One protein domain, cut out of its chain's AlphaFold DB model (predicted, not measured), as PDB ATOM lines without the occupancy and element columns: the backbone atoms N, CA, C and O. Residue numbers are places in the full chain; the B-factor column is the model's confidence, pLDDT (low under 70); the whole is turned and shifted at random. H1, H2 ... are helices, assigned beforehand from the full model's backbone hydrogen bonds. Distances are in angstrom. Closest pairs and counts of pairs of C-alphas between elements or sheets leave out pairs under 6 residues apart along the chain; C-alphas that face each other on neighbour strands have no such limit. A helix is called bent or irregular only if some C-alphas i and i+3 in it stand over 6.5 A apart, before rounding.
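Overview. This is residues 9 to 125 of the 125 residues of an uncharacterized protein of Actinokineospora spheciospongiae (UniProt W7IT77). One long helix, H2, runs nearly straight along the length of a rod; H1 folds back beside one end of it, and H3 and H4 pack beside its other end, making a three-helix bundle with its arm H2b. The printed part has 117 residues with four named helices, H1 to H4 in order, and no named strand: the class is all helix. The whole is extended, with a radius of gyration of the C-alphas of 20.8 A and spans of 71 by 27 by 15 A.

Along the chain. H2, residues 26 to 68, was assigned as one helix by its hydrogen bonds but is bent: C-alphas 34 and 37 are 6.7 A apart. Its arms are H2a, residues 26 to 34, 12.9 A long, and H2b, residues 37 to 68, 45.3 A long. H3 is residues 73 to 95, 32.6 A. H4 is residues 100 to 124, 36.3 A, ending at C-alpha 124 (-34.933, -34.572, 22.702). H1 is residues 9 to 21, 18.4 A, beginning at C-alpha 9 (-26.957, -22.221, 62.949).

Arrangement. H2, the hub, touches three helices, and its arms stand at a shallow tilt of 17 degrees. H2b, H3 and H4 form an up-and-down bundle, each running against the one before. H2b, with residues 53 to 68 alone, touches H3 in a hairpin at 27 degrees; the closest C-alphas, of Ala 64 and Val 80, are 4.0 A apart. H3 and H4, another hairpin, touch at 12 degrees, closest at the C-alphas of Gly 86 and Val 110, 5.5 A. H1 and H2a form a hairpin at 8 degrees; the closest C-alphas, of Val 20 and Ala 31, are 5.4 A apart. H1 is apart from H3 and H4. In H1, H2a, H2b, H3 and H4 every O i to N i+4 pair is within hydrogen-bond range.

Size, cuts and confidence. The C-alphas farthest apart, of Gly 25 and Val 72, are 70.7 A apart. The printed part has no cut, and its three links are tight. Residues 9, 10 and 125 have pLDDT under 70.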
ATOM      1  N   PHE A   9     -27.601 -23.528  62.894       68.44
ATOM      2  CA  PHE A   9     -26.957 -22.221  62.949       68.44
ATOM      3  C   PHE A   9     -27.699 -21.216  63.841       68.44
ATOM      4  O   PHE A   9     -27.046 -20.398  64.487       68.44
ATOM      5  N   PHE A  10     -29.027 -21.309  63.954       68.06
ATOM      6  CA  PHE A  10     -29.797 -20.541  64.937       68.06
ATOM      7  C   PHE A  10     -29.502 -21.013  66.362       68.06
ATOM      8  O   PHE A  10     -29.320 -20.186  67.251       68.06
ATOM      9  N   GLU A  11     -29.343 -22.320  66.576       71.81
ATOM     10  CA  GLU A  11     -28.920 -22.861  67.874       71.81
ATOM     11  C   GLU A  11     -27.512 -22.364  68.257       71.81
ATOM     12  O   GLU A  11     -27.269 -21.940  69.390       71.81
ATOM     13  N   ALA A  12     -26.588 -22.324  67.289       72.50
ATOM     14  CA  ALA A  12     -25.258 -21.753  67.484       72.50
ATOM     15  C   ALA A  12     -25.291 -20.237  67.758       72.50
ATOM     16  O   ALA A  12     -24.481 -19.740  68.543       72.50
ATOM     17  N   ALA A  13     -26.216 -19.506  67.133       71.44
ATOM     18  CA  ALA A  13     -26.428 -18.081  67.364       71.44
ATOM     19  C   ALA A  13     -27.015 -17.805  68.761       71.44
ATOM     20  O   ALA A  13     -26.515 -16.926  69.459       71.44
ATOM     21  N   TYR A  14     -27.989 -18.599  69.220       74.62
ATOM     22  CA  TYR A  14     -28.541 -18.506  70.579       74.62
ATOM     23  C   TYR A  14     -27.507 -18.835  71.654       74.62
ATOM     24  O   TYR A  14     -27.402 -18.115  72.646       74.62
ATOM     25  N   ARG A  15     -26.689 -19.875  71.452       76.56
ATOM     26  CA  ARG A  15     -25.597 -20.196  72.385       76.56
ATOM     27  C   ARG A  15     -24.576 -19.058  72.459       76.56
ATOM     28  O   ARG A  15     -24.152 -18.691  73.549       76.56
ATOM     29  N   ALA A  16     -24.241 -18.455  71.319       73.19
ATOM     30  CA  ALA A  16     -23.359 -17.291  71.277       73.19
ATOM     31  C   ALA A  16     -23.991 -16.037  71.913       73.19
ATOM     32  O   ALA A  16     -23.266 -15.215  72.464       73.19
ATOM     33  N   ALA A  17     -25.321 -15.890  71.873       73.12
ATOM     34  CA  ALA A  17     -26.034 -14.833  72.591       73.12
ATOM     35  C   ALA A  17     -25.900 -14.996  74.113       73.12
ATOM     36  O   ALA A  17     -25.616 -14.019  74.797       73.12
ATOM     37  N   GLY A  18     -26.027 -16.228  74.622       77.06
ATOM     38  CA  GLY A  18     -25.824 -16.538  76.042       77.06
ATOM     39  C   GLY A  18     -24.408 -16.206  76.523       77.06
ATOM     40  O   GLY A  18     -24.246 -15.510  77.516       77.06
ATOM     41  N   GLU A  19     -23.380 -16.576  75.752       77.69
ATOM     42  CA  GLU A  19     -21.977 -16.228  76.059       77.69
ATOM     43  C   GLU A  19     -21.728 -14.704  76.121       77.69
ATOM     44  O   GLU A  19     -20.849 -14.224  76.842       77.69
ATOM     45  N   VAL A  20     -22.486 -13.921  75.349       74.38
ATOM     46  CA  VAL A  20     -22.417 -12.452  75.352       74.38
ATOM     47  C   VAL A  20     -23.159 -11.842  76.544       74.38
ATOM     48  O   VAL A  20     -22.757 -10.776  77.011       74.38
ATOM     49  N   ASP A  21     -24.224 -12.482  77.022       79.06
ATOM     50  CA  ASP A  21     -25.008 -12.006  78.168       79.06
ATOM     51  C   ASP A  21     -24.308 -12.311  79.501       79.06
ATOM     52  O   ASP A  21     -24.290 -11.474  80.402       79.06
ATOM     53  N   ASP A  22     -23.609 -13.448  79.574       81.44
ATOM     54  CA  ASP A  22     -22.825 -13.868  80.742       81.44
ATOM     55  C   ASP A  22     -21.486 -13.111  80.898       81.44
ATOM     56  O   ASP A  22     -20.815 -13.230  81.925       81.44
ATOM     57  N   SER A  23     -21.062 -12.330  79.895       77.94
ATOM     58  CA  SER A  23     -19.770 -11.630  79.897       77.94
ATOM     59  C   SER A  23     -19.881 -10.141  80.250       77.94
ATOM     60  O   SER A  23     -20.776  -9.418  79.814       77.94
ATOM     61  N   VAL A  24     -18.908  -9.637  81.018       73.69
ATOM     62  CA  VAL A  24     -18.851  -8.246  81.511       73.69
ATOM     63  C   VAL A  24     -17.575  -7.532  81.053       73.69
ATOM     64  O   VAL A  24     -16.528  -8.141  80.851       73.69
ATOM     65  N   GLY A  25     -17.651  -6.211  80.862       78.69
ATOM     66  CA  GLY A  25     -16.490  -5.380  80.505       78.69
ATOM     67  C   GLY A  25     -15.913  -5.648  79.103       78.69
ATOM     68  O   GLY A  25     -16.652  -5.796  78.129       78.69
ATOM     69  N   GLU A  26     -14.582  -5.676  78.970       75.44
ATOM     70  CA  GLU A  26     -13.900  -5.869  77.676       75.44
ATOM     71  C   GLU A  26     -14.098  -7.269  77.069       75.44
ATOM     72  O   GLU A  26     -14.058  -7.427  75.842       75.44
ATOM     73  N   GLU A  27     -14.355  -8.282  77.899       76.44
ATOM     74  CA  GLU A  27     -14.636  -9.646  77.442       76.44
ATOM     75  C   GLU A  27     -15.952  -9.717  76.671       76.44
ATOM     76  O   GLU A  27     -16.013 -10.375  75.630       76.44
ATOM     77  N   ARG A  28     -16.947  -8.918  77.080       73.69
ATOM     78  CA  ARG A  28     -18.225  -8.771  76.373       73.69
ATOM     79  C   ARG A  28     -18.037  -8.296  74.939       73.69
ATOM     80  O   ARG A  28     -18.650  -8.822  74.014       73.69
ATOM     81  N   ARG A  29     -17.130  -7.337  74.716       78.75
ATOM     82  CA  ARG A  29     -16.827  -6.824  73.370       78.75
ATOM     83  C   ARG A  29     -16.203  -7.906  72.486       78.75
ATOM     84  O   ARG A  29     -16.548  -7.998  71.311       78.75
ATOM     85  N   ARG A  30     -15.310  -8.746  73.025       80.12
ATOM     86  CA  ARG A  30     -14.712  -9.873  72.279       80.12
ATOM     87  C   ARG A  30     -15.719 -10.994  72.018       80.12
ATOM     88  O   ARG A  30     -15.716 -11.542  70.917       80.12
ATOM     89  N   ALA A  31     -16.571 -11.315  72.990       75.44
ATOM     90  CA  ALA A  31     -17.649 -12.288  72.835       75.44
ATOM     91  C   ALA A  31     -18.627 -11.842  71.737       75.44
ATOM     92  O   ALA A  31     -18.939 -12.618  70.835       75.44
ATOM     93  N   TRP A  32     -18.989 -10.556  71.726       77.75
ATOM     94  CA  TRP A  32     -19.868  -9.973  70.714       77.75
ATOM     95  C   TRP A  32     -19.277 -10.103  69.306       77.75
ATOM     96  O   TRP A  32     -19.922 -10.650  68.415       77.75
ATOM     97  N   TRP A  33     -18.009  -9.723  69.112       81.62
ATOM     98  CA  TRP A  33     -17.331  -9.875  67.816       81.62
ATOM     99  C   TRP A  33     -17.206 -11.329  67.346       81.62
ATOM    100  O   TRP A  33     -17.226 -11.580  66.143       81.62
ATOM    101  N   ARG A  34     -17.113 -12.300  68.262       80.00
ATOM    102  CA  ARG A  34     -17.138 -13.736  67.921       80.00
ATOM    103  C   ARG A  34     -18.540 -14.243  67.579       80.00
ATOM    104  O   ARG A  34     -18.662 -15.205  66.821       80.00
ATOM    105  N   ALA A  35     -19.582 -13.624  68.122       78.12
ATOM    106  CA  ALA A  35     -20.970 -13.997  67.883       78.12
ATOM    107  C   ALA A  35     -21.521 -13.430  66.559       78.12
ATOM    108  O   ALA A  35     -22.263 -14.124  65.865       78.12
ATOM    109  N   VAL A  36     -21.097 -12.224  66.154       81.75
ATOM    110  CA  VAL A  36     -21.482 -11.553  64.891       81.75
ATOM    111  C   VAL A  36     -21.488 -12.472  63.658       81.75
ATOM    112  O   VAL A  36     -22.518 -12.526  62.986       81.75
ATOM    113  N   PRO A  37     -20.414 -13.222  63.331       75.81
ATOM    114  CA  PRO A  37     -20.425 -14.077  62.144       75.81
ATOM    115  C   PRO A  37     -21.478 -15.191  62.221       75.81
ATOM    116  O   PRO A  37     -22.039 -15.562  61.194       75.81
ATOM    117  N   ARG A  38     -21.803 -15.701  63.416       76.06
ATOM    118  CA  ARG A  38     -22.829 -16.744  63.590       76.06
ATOM    119  C   ARG A  38     -24.233 -16.193  63.358       76.06
ATOM    120  O   ARG A  38     -25.024 -16.829  62.669       76.06
ATOM    121  N   PHE A  39     -24.509 -14.986  63.853       75.44
ATOM    122  CA  PHE A  39     -25.758 -14.284  63.556       75.44
ATOM    123  C   PHE A  39     -25.898 -13.962  62.068       75.44
ATOM    124  O   PHE A  39     -26.973 -14.146  61.500       75.44
ATOM    125  N   ALA A  40     -24.813 -13.526  61.421       75.81
ATOM    126  CA  ALA A  40     -24.812 -13.247  59.991       75.81
ATOM    127  C   ALA A  40     -25.127 -14.506  59.168       75.81
ATOM    128  O   ALA A  40     -25.954 -14.444  58.263       75.81
ATOM    129  N   VAL A  41     -24.527 -15.653  59.507       77.75
ATOM    130  CA  VAL A  41     -24.815 -16.933  58.838       77.75
ATOM    131  C   VAL A  41     -26.272 -17.351  59.033       77.75
ATOM    132  O   VAL A  41     -26.928 -17.670  58.048       77.75
ATOM    133  N   ALA A  42     -26.805 -17.275  60.256       73.12
ATOM    134  CA  ALA A  42     -28.200 -17.628  60.530       73.12
ATOM    135  C   ALA A  42     -29.199 -16.727  59.772       73.12
ATOM    136  O   ALA A  42     -30.194 -17.210  59.230       73.12
ATOM    137  N   LEU A  43     -28.915 -15.422  59.671       74.31
ATOM    138  CA  LEU A  43     -29.719 -14.489  58.874       74.31
ATOM    139  C   LEU A  43     -29.649 -14.799  57.378       74.31
ATOM    140  O   LEU A  43     -30.684 -14.864  56.716       74.31
ATOM    141  N   VAL A  44     -28.440 -15.000  56.848       79.19
ATOM    142  CA  VAL A  44     -28.237 -15.351  55.435       79.19
ATOM    143  C   VAL A  44     -28.960 -16.646  55.103       79.19
ATOM    144  O   VAL A  44     -29.604 -16.724  54.069       79.19
ATOM    145  N   GLU A  45     -28.911 -17.640  55.978       76.75
ATOM    146  CA  GLU A  45     -29.598 -18.915  55.808       76.75
ATOM    147  C   GLU A  45     -31.119 -18.778  55.795       76.75
ATOM    148  O   GLU A  45     -31.761 -19.350  54.916       76.75
ATOM    149  N   GLY A  46     -31.695 -18.006  56.722       73.56
ATOM    150  CA  GLY A  46     -33.132 -17.738  56.741       73.56
ATOM    151  C   GLY A  46     -33.595 -17.062  55.452       73.56
ATOM    152  O   GLY A  46     -34.519 -17.534  54.792       73.56
ATOM    153  N   VAL A  47     -32.881 -16.014  55.034       77.75
ATOM    154  CA  VAL A  47     -33.168 -15.284  53.791       77.75
ATOM    155  C   VAL A  47     -32.987 -16.188  52.571       77.75
ATOM    156  O   VAL A  47     -33.868 -16.271  51.720       77.75
ATOM    157  N   LEU A  48     -31.866 -16.905  52.482       80.69
ATOM    158  CA  LEU A  48     -31.547 -17.791  51.364       80.69
ATOM    159  C   LEU A  48     -32.578 -18.912  51.224       80.69
ATOM    160  O   LEU A  48     -32.964 -19.249  50.107       80.69
ATOM    161  N   ARG A  49     -33.050 -19.466  52.344       79.94
ATOM    162  CA  ARG A  49     -34.089 -20.494  52.363       79.94
ATOM    163  C   ARG A  49     -35.411 -19.965  51.813       79.94
ATOM    164  O   ARG A  49     -36.004 -20.645  50.980       79.94
ATOM    165  N   ASP A  50     -35.844 -18.775  52.214       80.81
ATOM    166  CA  ASP A  50     -37.071 -18.168  51.683       80.81
ATOM    167  C   ASP A  50     -36.968 -17.916  50.174       80.81
ATOM    168  O   ASP A  50     -37.855 -18.309  49.411       80.81
ATOM    169  N   TRP A  51     -35.846 -17.355  49.715       82.56
ATOM    170  CA  TRP A  51     -35.595 -17.151  48.286       82.56
ATOM    171  C   TRP A  51     -35.554 -18.459  47.502       82.56
ATOM    172  O   TRP A  51     -36.068 -18.519  46.387       82.56
ATOM    173  N   LEU A  52     -34.976 -19.517  48.068       83.00
ATOM    174  CA  LEU A  52     -34.930 -20.834  47.443       83.00
ATOM    175  C   LEU A  52     -36.292 -21.512  47.388       83.00
ATOM    176  O   LEU A  52     -36.590 -22.170  46.396       83.00
ATOM    177  N   VAL A  53     -37.129 -21.354  48.413       83.62
ATOM    178  CA  VAL A  53     -38.510 -21.849  48.391       83.62
ATOM    179  C   VAL A  53     -39.285 -21.158  47.273       83.62
ATOM    180  O   VAL A  53     -39.883 -21.835  46.438       83.62
ATOM    181  N   ILE A  54     -39.222 -19.825  47.207       86.69
ATOM    182  CA  ILE A  54     -39.860 -19.045  46.138       86.69
ATOM    183  C   ILE A  54     -39.303 -19.467  44.775       86.69
ATOM    184  O   ILE A  54     -40.067 -19.752  43.855       86.69
ATOM    185  N   GLY A  55     -37.979 -19.569  44.657       84.81
ATOM    186  CA  GLY A  55     -37.292 -19.979  43.439       84.81
ATOM    187  C   GLY A  55     -37.705 -21.372  42.971       84.81
ATOM    188  O   GLY A  55     -38.038 -21.542  41.803       84.81
ATOM    189  N   ALA A  56     -37.767 -22.354  43.870       86.06
ATOM    190  CA  ALA A  56     -38.192 -23.714  43.552       86.06
ATOM    191  C   ALA A  56     -39.660 -23.763  43.107       86.06
ATOM    192  O   ALA A  56     -39.989 -24.460  42.148       86.06
ATOM    193  N   VAL A  57     -40.546 -22.998  43.749       86.50
ATOM    194  CA  VAL A  57     -41.957 -22.899  43.347       86.50
ATOM    195  C   VAL A  57     -42.089 -22.258  41.963       86.50
ATOM    196  O   VAL A  57     -42.773 -22.806  41.100       86.50
ATOM    197  N   LEU A  58     -41.404 -21.142  41.711       90.06
ATOM    198  CA  LEU A  58     -41.413 -20.481  40.403       90.06
ATOM    199  C   LEU A  58     -40.824 -21.374  39.310       90.06
ATOM    200  O   LEU A  58     -41.391 -21.471  38.224       90.06
ATOM    201  N   PHE A  59     -39.730 -22.077  39.597       86.81
ATOM    202  CA  PHE A  59     -39.121 -23.008  38.653       86.81
ATOM    203  C   PHE A  59     -40.065 -24.167  38.316       86.81
ATOM    204  O   PHE A  59     -40.211 -24.531  37.148       86.81
ATOM    205  N   SER A  60     -40.817 -24.644  39.312       85.62
ATOM    206  CA  SER A  60     -41.840 -25.676  39.124       85.62
ATOM    207  C   SER A  60     -42.942 -25.222  38.173       85.62
ATOM    208  O   SER A  60     -43.372 -25.981  37.303       85.62
ATOM    209  N   LEU A  61     -43.378 -23.969  38.311       89.69
ATOM    210  CA  LEU A  61     -44.350 -23.357  37.409       89.69
ATOM    211  C   LEU A  61     -43.794 -23.232  35.988       89.69
ATOM    212  O   LEU A  61     -44.488 -23.580  35.035       89.69
ATOM    213  N   VAL A  62     -42.538 -22.805  35.834       90.38
ATOM    214  CA  VAL A  62     -41.871 -22.737  34.525       90.38
ATOM    215  C   VAL A  62     -41.833 -24.114  33.867       90.38
ATOM    216  O   VAL A  62     -42.217 -24.237  32.707       90.38
ATOM    217  N   VAL A  63     -41.442 -25.164  34.594       89.88
ATOM    218  CA  VAL A  63     -41.420 -26.539  34.068       89.88
ATOM    219  C   VAL A  63     -42.807 -27.006  33.631       89.88
ATOM    220  O   VAL A  63     -42.939 -27.574  32.545       89.88
ATOM    221  N   ALA A  64     -43.847 -26.719  34.417       87.06
ATOM    222  CA  ALA A  64     -45.220 -27.054  34.052       87.06
ATOM    223  C   ALA A  64     -45.667 -26.345  32.765       87.06
ATOM    224  O   ALA A  64     -46.240 -26.982  31.881       87.06
ATOM    225  N   VAL A  65     -45.367 -25.051  32.621       89.81
ATOM    226  CA  VAL A  65     -45.717 -24.255  31.433       89.81
ATOM    227  C   VAL A  65     -44.927 -24.709  30.203       89.81
ATOM    228  O   VAL A  65     -45.505 -24.897  29.133       89.81
ATOM    229  N   VAL A  66     -43.619 -24.936  30.342       87.81
ATOM    230  CA  VAL A  66     -42.755 -25.411  29.248       87.81
ATOM    231  C   VAL A  66     -43.196 -26.794  28.776       87.81
ATOM    232  O   VAL A  66     -43.325 -27.018  27.574       87.81
ATOM    233  N   GLY A  67     -43.486 -27.706  29.706       83.56
ATOM    234  CA  GLY A  67     -44.071 -29.001  29.377       83.56
ATOM    235  C   GLY A  67     -45.403 -28.836  28.653       83.56
ATOM    236  O   GLY A  67     -45.556 -29.321  27.531       83.56
ATOM    237  N   GLY A  68     -46.351 -28.113  29.251       83.81
ATOM    238  CA  GLY A  68     -47.704 -27.935  28.714       83.81
ATOM    239  C   GLY A  68     -47.747 -27.327  27.309       83.81
ATOM    240  O   GLY A  68     -48.622 -27.665  26.518       83.81
ATOM    241  N   THR A  69     -46.771 -26.486  26.967       88.88
ATOM    242  CA  THR A  69     -46.654 -25.832  25.651       88.88
ATOM    243  C   THR A  69     -45.750 -26.580  24.661       88.88
ATOM    244  O   THR A  69     -45.503 -26.099  23.556       88.88
ATOM    245  N   SER A  70     -45.255 -27.772  25.011       84.31
ATOM    246  CA  SER A  70     -44.305 -28.530  24.182       84.31
ATOM    247  C   SER A  70     -44.881 -29.089  22.875       84.31
ATOM    248  O   SER A  70     -44.115 -29.384  21.960       84.31
ATOM    249  N   GLY A  71     -46.204 -29.257  22.781       81.06
ATOM    250  CA  GLY A  71     -46.872 -29.906  21.645       81.06
ATOM    251  C   GLY A  71     -46.738 -31.436  21.614       81.06
ATOM    252  O   GLY A  71     -47.354 -32.081  20.770       81.06
ATOM    253  N   VAL A  72     -45.987 -32.036  22.546       85.94
ATOM    254  CA  VAL A  72     -45.811 -33.490  22.673       85.94
ATOM    255  C   VAL A  72     -46.477 -33.955  23.962       85.94
ATOM    256  O   VAL A  72     -46.051 -33.579  25.051       85.94
ATOM    257  N   VAL A  73     -47.501 -34.807  23.852       87.81
ATOM    258  CA  VAL A  73     -48.339 -35.226  24.996       87.81
ATOM    259  C   VAL A  73     -47.508 -35.796  26.151       87.81
ATOM    260  O   VAL A  73     -47.741 -35.437  27.302       87.81
ATOM    261  N   GLY A  74     -46.504 -36.631  25.858       87.12
ATOM    262  CA  GLY A  74     -45.634 -37.217  26.885       87.12
ATOM    263  C   GLY A  74     -44.870 -36.169  27.701       87.12
ATOM    264  O   GLY A  74     -44.887 -36.212  28.930       87.12
ATOM    265  N   TRP A  75     -44.269 -35.184  27.029       88.38
ATOM    266  CA  TRP A  75     -43.569 -34.078  27.687       88.38
ATOM    267  C   TRP A  75     -44.539 -33.130  28.398       88.38
ATOM    268  O   TRP A  75     -44.262 -32.688  29.508       88.38
ATOM    269  N   ALA A  76     -45.719 -32.882  27.829       87.50
ATOM    270  CA  ALA A  76     -46.746 -32.074  28.478       87.50
ATOM    271  C   ALA A  76     -47.203 -32.658  29.815       87.50
ATOM    272  O   ALA A  76     -47.179 -31.962  30.830       87.50
ATOM    273  N   VAL A  77     -47.547 -33.946  29.837       90.56
ATOM    274  CA  VAL A  77     -47.958 -34.628  31.068       90.56
ATOM    275  C   VAL A  77     -46.805 -34.665  32.072       90.56
ATOM    276  O   VAL A  77     -47.001 -34.301  33.231       90.56
ATOM    277  N   ALA A  78     -45.599 -35.041  31.639       87.56
ATOM    278  CA  ALA A  78     -44.438 -35.128  32.523       87.56
ATOM    279  C   ALA A  78     -44.083 -33.776  33.163       87.56
ATOM    280  O   ALA A  78     -43.892 -33.714  34.377       87.56
ATOM    281  N   GLY A  79     -44.051 -32.689  32.384       87.06
ATOM    282  CA  GLY A  79     -43.733 -31.354  32.892       87.06
ATOM    283  C   GLY A  79     -44.781 -30.822  33.867       87.06
ATOM    284  O   GLY A  79     -44.427 -30.313  34.930       87.06
ATOM    285  N   VAL A  80     -46.073 -30.989  33.562       89.50
ATOM    286  CA  VAL A  80     -47.161 -30.560  34.460       89.50
ATOM    287  C   VAL A  80     -47.122 -31.338  35.774       89.50
ATOM    288  O   VAL A  80     -47.153 -30.729  36.843       89.50
ATOM    289  N   VAL A  81     -46.996 -32.668  35.719       91.94
ATOM    290  CA  VAL A  81     -46.913 -33.507  36.924       91.94
ATOM    291  C   VAL A  81     -45.673 -33.154  37.744       91.94
ATOM    292  O   VAL A  81     -45.787 -32.953  38.952       91.94
ATOM    293  N   ALA A  82     -44.506 -33.013  37.110       88.56
ATOM    294  CA  ALA A  82     -43.267 -32.650  37.796       88.56
ATOM    295  C   ALA A  82     -43.358 -31.276  38.479       88.56
ATOM    296  O   ALA A  82     -42.922 -31.130  39.622       88.56
ATOM    297  N   GLY A  83     -43.961 -30.286  37.814       85.38
ATOM    298  CA  GLY A  83     -44.190 -28.965  38.392       85.38
ATOM    299  C   GLY A  83     -45.122 -29.018  39.604       85.38
ATOM    300  O   GLY A  83     -44.770 -28.531  40.677       85.38
ATOM    301  N   VAL A  84     -46.279 -29.675  39.486       91.31
ATOM    302  CA  VAL A  84     -47.238 -29.799  40.600       91.31
ATOM    303  C   VAL A  84     -46.615 -30.532  41.787       91.31
ATOM    304  O   VAL A  84     -46.701 -30.057  42.920       91.31
ATOM    305  N   VAL A  85     -45.945 -31.659  41.543       91.88
ATOM    306  CA  VAL A  85     -45.269 -32.435  42.591       91.88
ATOM    307  C   VAL A  85     -44.171 -31.609  43.264       91.88
ATOM    308  O   VAL A  85     -44.074 -31.634  44.490       91.88
ATOM    309  N   GLY A  86     -43.395 -30.830  42.502       86.94
ATOM    310  CA  GLY A  86     -42.369 -29.933  43.037       86.94
ATOM    311  C   GLY A  86     -42.935 -28.893  44.006       86.94
ATOM    312  O   GLY A  86     -42.458 -28.783  45.138       86.94
ATOM    313  N   VAL A  87     -44.007 -28.196  43.611       89.31
ATOM    314  CA  VAL A  87     -44.687 -27.212  44.472       89.31
ATOM    315  C   VAL A  87     -45.237 -27.871  45.736       89.31
ATOM    316  O   VAL A  87     -45.032 -27.363  46.839       89.31
ATOM    317  N   VAL A  88     -45.915 -29.014  45.594       91.38
ATOM    318  CA  VAL A  88     -46.514 -29.727  46.729       91.38
ATOM    319  C   VAL A  88     -45.440 -30.209  47.701       91.38
ATOM    320  O   VAL A  88     -45.593 -30.014  48.904       91.38
ATOM    321  N   LEU A  89     -44.342 -30.793  47.218       89.38
ATOM    322  CA  LEU A  89     -43.255 -31.281  48.069       89.38
ATOM    323  C   LEU A  89     -42.605 -30.154  48.871       89.38
ATOM    324  O   LEU A  89     -42.454 -30.287  50.086       89.38
ATOM    325  N   VAL A  90     -42.267 -29.037  48.221       86.44
ATOM    326  CA  VAL A  90     -41.687 -27.870  48.904       86.44
ATOM    327  C   VAL A  90     -42.683 -27.302  49.918       86.44
ATOM    328  O   VAL A  90     -42.328 -27.091  51.079       86.44
ATOM    329  N   GLY A  91     -43.949 -27.137  49.528       85.81
ATOM    330  CA  GLY A  91     -45.004 -26.645  50.414       85.81
ATOM    331  C   GLY A  91     -45.229 -27.546  51.631       85.81
ATOM    332  O   GLY A  91     -45.363 -27.052  52.750       85.81
ATOM    333  N   VAL A  92     -45.214 -28.868  51.448       90.06
ATOM    334  CA  VAL A  92     -45.330 -29.846  52.539       90.06
ATOM    335  C   VAL A  92     -44.105 -29.805  53.447       90.06
ATOM    336  O   VAL A  92     -44.279 -29.792  54.663       90.06
ATOM    337  N   ALA A  93     -42.890 -29.748  52.898       84.44
ATOM    338  CA  ALA A  93     -41.658 -29.704  53.685       84.44
ATOM    339  C   ALA A  93     -41.585 -28.448  54.571       84.44
ATOM    340  O   ALA A  93     -41.177 -28.524  55.735       84.44
ATOM    341  N   VAL A  94     -42.034 -27.302  54.048       83.31
ATOM    342  CA  VAL A  94     -42.142 -26.050  54.808       83.31
ATOM    343  C   VAL A  94     -43.268 -26.141  55.842       83.31
ATOM    344  O   VAL A  94     -43.029 -25.912  57.027       83.31
ATOM    345  N   ARG A  95     -44.482 -26.543  55.438       86.81
ATOM    346  CA  ARG A  95     -45.663 -26.571  56.319       86.81
ATOM    347  C   ARG A  95     -45.551 -27.586  57.453       86.81
ATOM    348  O   ARG A  95     -46.001 -27.311  58.559       86.81
ATOM    349  N   ARG A  96     -44.974 -28.763  57.194       84.94
ATOM    350  CA  ARG A  96     -44.746 -29.797  58.215       84.94
ATOM    351  C   ARG A  96     -43.500 -29.540  59.064       84.94
ATOM    352  O   ARG A  96     -43.134 -30.429  59.823       84.94
ATOM    353  N   LYS A  97     -42.853 -28.375  58.920       77.94
ATOM    354  CA  LYS A  97     -41.655 -27.990  59.681       77.94
ATOM    355  C   LYS A  97     -40.611 -29.110  59.705       77.94
ATOM    356  O   LYS A  97     -40.101 -29.489  60.754       77.94
ATOM    357  N   TRP A  98     -40.348 -29.705  58.539       79.44
ATOM    358  CA  TRP A  98     -39.339 -30.759  58.432       79.44
ATOM    359  C   TRP A  98     -37.991 -30.264  58.949       79.44
ATOM    360  O   TRP A  98     -37.692 -29.075  58.856       79.44
ATOM    361  N   SER A  99     -37.171 -31.188  59.464       80.06
ATOM    362  CA  SER A  99     -35.826 -30.847  59.935       80.06
ATOM    363  C   SER A  99     -35.067 -30.056  58.870       80.06
ATOM    364  O   SER A  99     -35.213 -30.335  57.676       80.06
ATOM    365  N   PHE A 100     -34.233 -29.117  59.306       72.06
ATOM    366  CA  PHE A 100     -33.487 -28.220  58.429       72.06
ATOM    367  C   PHE A 100     -32.819 -28.940  57.244       72.06
ATOM    368  O   PHE A 100     -33.053 -28.595  56.085       72.06
ATOM    369  N   GLY A 101     -32.064 -30.012  57.514       75.12
ATOM    370  CA  GLY A 101     -31.402 -30.794  56.465       75.12
ATOM    371  C   GLY A 101     -32.375 -31.449  55.479       75.12
ATOM    372  O   GLY A 101     -32.104 -31.490  54.282       75.12
ATOM    373  N   ALA A 102     -33.541 -31.902  55.950       80.56
ATOM    374  CA  ALA A 102     -34.559 -32.504  55.091       80.56
ATOM    375  C   ALA A 102     -35.232 -31.470  54.172       80.56
ATOM    376  O   ALA A 102     -35.521 -31.782  53.020       80.56
ATOM    377  N   GLN A 103     -35.446 -30.235  54.635       82.25
ATOM    378  CA  GLN A 103     -35.987 -29.167  53.785       82.25
ATOM    379  C   GLN A 103     -35.017 -28.795  52.668       82.25
ATOM    380  O   GLN A 103     -35.426 -28.708  51.512       82.25
ATOM    381  N   TRP A 104     -33.728 -28.661  52.988       81.69
ATOM    382  CA  TRP A 104     -32.687 -28.435  51.987       81.69
ATOM    383  C   TRP A 104     -32.591 -29.572  50.977       81.69
ATOM    384  O   TRP A 104     -32.530 -29.309  49.778       81.69
ATOM    385  N   ALA A 105     -32.645 -30.822  51.438       85.75
ATOM    386  CA  ALA A 105     -32.630 -31.985  50.559       85.75
ATOM    387  C   ALA A 105     -33.828 -31.996  49.595       85.75
ATOM    388  O   ALA A 105     -33.650 -32.263  48.408       85.75
ATOM    389  N   VAL A 106     -35.034 -31.662  50.072       87.75
ATOM    390  CA  VAL A 106     -36.233 -31.575  49.220       87.75
ATOM    391  C   VAL A 106     -36.111 -30.439  48.213       87.75
ATOM    392  O   VAL A 106     -36.335 -30.665  47.029       87.75
ATOM    393  N   ILE A 107     -35.744 -29.235  48.655       83.62
ATOM    394  CA  ILE A 107     -35.631 -28.067  47.774       83.62
ATOM    395  C   ILE A 107     -34.586 -28.324  46.683       83.62
ATOM    396  O   ILE A 107     -34.889 -28.176  45.500       83.62
ATOM    397  N   LEU A 108     -33.384 -28.772  47.061       88.44
ATOM    398  CA  LEU A 108     -32.334 -29.123  46.103       88.44
ATOM    399  C   LEU A 108     -32.773 -30.262  45.185       88.44
ATOM    400  O   LEU A 108     -32.560 -30.180  43.979       88.44
ATOM    401  N   GLY A 109     -33.428 -31.291  45.723       89.75
ATOM    402  CA  GLY A 109     -33.949 -32.405  44.937       89.75
ATOM    403  C   GLY A 109     -34.951 -31.953  43.876       89.75
ATOM    404  O   GLY A 109     -34.838 -32.352  42.719       89.75
ATOM    405  N   VAL A 110     -35.886 -31.072  44.238       90.19
ATOM    406  CA  VAL A 110     -36.871 -30.500  43.308       90.19
ATOM    407  C   VAL A 110     -36.183 -29.668  42.226       90.19
ATOM    408  O   VAL A 110     -36.464 -29.862  41.045       90.19
ATOM    409  N   VAL A 111     -35.241 -28.798  42.602       89.38
ATOM    410  CA  VAL A 111     -34.488 -27.970  41.646       89.38
ATOM    411  C   VAL A 111     -33.685 -28.837  40.675       89.38
ATOM    412  O   VAL A 111     -33.760 -28.636  39.464       89.38
ATOM    413  N   VAL A 112     -32.953 -29.835  41.172       92.94
ATOM    414  CA  VAL A 112     -32.147 -30.739  40.338       92.94
ATOM    415  C   VAL A 112     -33.031 -31.562  39.403       92.94
ATOM    416  O   VAL A 112     -32.725 -31.663  38.215       92.94
ATOM    417  N   ALA A 113     -34.145 -32.108  39.895       91.00
ATOM    418  CA  ALA A 113     -35.074 -32.884  39.075       91.00
ATOM    419  C   ALA A 113     -35.674 -32.044  37.936       91.00
ATOM    420  O   ALA A 113     -35.781 -32.508  36.802       91.00
ATOM    421  N   GLN A 114     -36.018 -30.790  38.215       90.00
ATOM    422  CA  GLN A 114     -36.562 -29.872  37.217       90.00
ATOM    423  C   GLN A 114     -35.521 -29.406  36.203       90.00
ATOM    424  O   GLN A 114     -35.813 -29.348  35.008       90.00
ATOM    425  N   ALA A 115     -34.291 -29.148  36.644       90.88
ATOM    426  CA  ALA A 115     -33.186 -28.861  35.741       90.88
ATOM    427  C   ALA A 115     -32.916 -30.058  34.816       90.88
ATOM    428  O   ALA A 115     -32.800 -29.884  33.605       90.88
ATOM    429  N   ALA A 116     -32.901 -31.278  35.363       91.00
ATOM    430  CA  ALA A 116     -32.753 -32.502  34.583       91.00
ATOM    431  C   ALA A 116     -33.890 -32.667  33.564       91.00
ATOM    432  O   ALA A 116     -33.621 -32.974  32.405       91.00
ATOM    433  N   TYR A 117     -35.140 -32.401  33.960       90.50
ATOM    434  CA  TYR A 117     -36.278 -32.398  33.044       90.50
ATOM    435  C   TYR A 117     -36.061 -31.428  31.876       90.50
ATOM    436  O   TYR A 117     -36.198 -31.832  30.724       90.50
ATOM    437  N   LEU A 118     -35.677 -30.174  32.145       89.50
ATOM    438  CA  LEU A 118     -35.459 -29.175  31.094       89.50
ATOM    439  C   LEU A 118     -34.305 -29.546  30.160       89.50
ATOM    440  O   LEU A 118     -34.426 -29.368  28.950       89.50
ATOM    441  N   VAL A 119     -33.207 -30.080  30.700       92.50
ATOM    442  CA  VAL A 119     -32.059 -30.542  29.905       92.50
ATOM    443  C   VAL A 119     -32.456 -31.704  28.998       92.50
ATOM    444  O   VAL A 119     -32.126 -31.700  27.813       92.50
ATOM    445  N   LEU A 120     -33.179 -32.693  29.534       91.00
ATOM    446  CA  LEU A 120     -33.661 -33.831  28.754       91.00
ATOM    447  C   LEU A 120     -34.638 -33.378  27.673       91.00
ATOM    448  O   LEU A 120     -34.458 -33.740  26.515       91.00
ATOM    449  N   PHE A 121     -35.601 -32.533  28.039       86.50
ATOM    450  CA  PHE A 121     -36.564 -31.948  27.118       86.50
ATOM    451  C   PHE A 121     -35.867 -31.272  25.931       86.50
ATOM    452  O   PHE A 121     -36.160 -31.607  24.786       86.50
ATOM    453  N   TRP A 122     -34.891 -30.398  26.197       87.38
ATOM    454  CA  TRP A 122     -34.122 -29.700  25.163       87.38
ATOM    455  C   TRP A 122     -33.277 -30.620  24.289       87.38
ATOM    456  O   TRP A 122     -33.127 -30.359  23.105       87.38
ATOM    457  N   LYS A 123     -32.714 -31.690  24.853       88.56
ATOM    458  CA  LYS A 123     -31.905 -32.643  24.083       88.56
ATOM    459  C   LYS A 123     -32.751 -33.484  23.123       88.56
ATOM    460  O   LYS A 123     -32.232 -33.990  22.134       88.56
ATOM    461  N   THR A 124     -34.020 -33.697  23.456       81.00
ATOM    462  CA  THR A 124     -34.933 -34.572  22.702       81.00
ATOM    463  C   THR A 124     -35.890 -33.836  21.767       81.00
ATOM    464  O   THR A 124     -36.660 -34.497  21.072       81.00
ATOM    465  N   ARG A 125     -35.877 -32.502  21.785       62.38
ATOM    466  CA  ARG A 125     -36.674 -31.638  20.913       62.38
ATOM    467  C   ARG A 125     -35.824 -31.148  19.750       62.38
ATOM    468  O   ARG A 125     -36.399 -31.041  18.647       62.38
TER     469      ARG A 125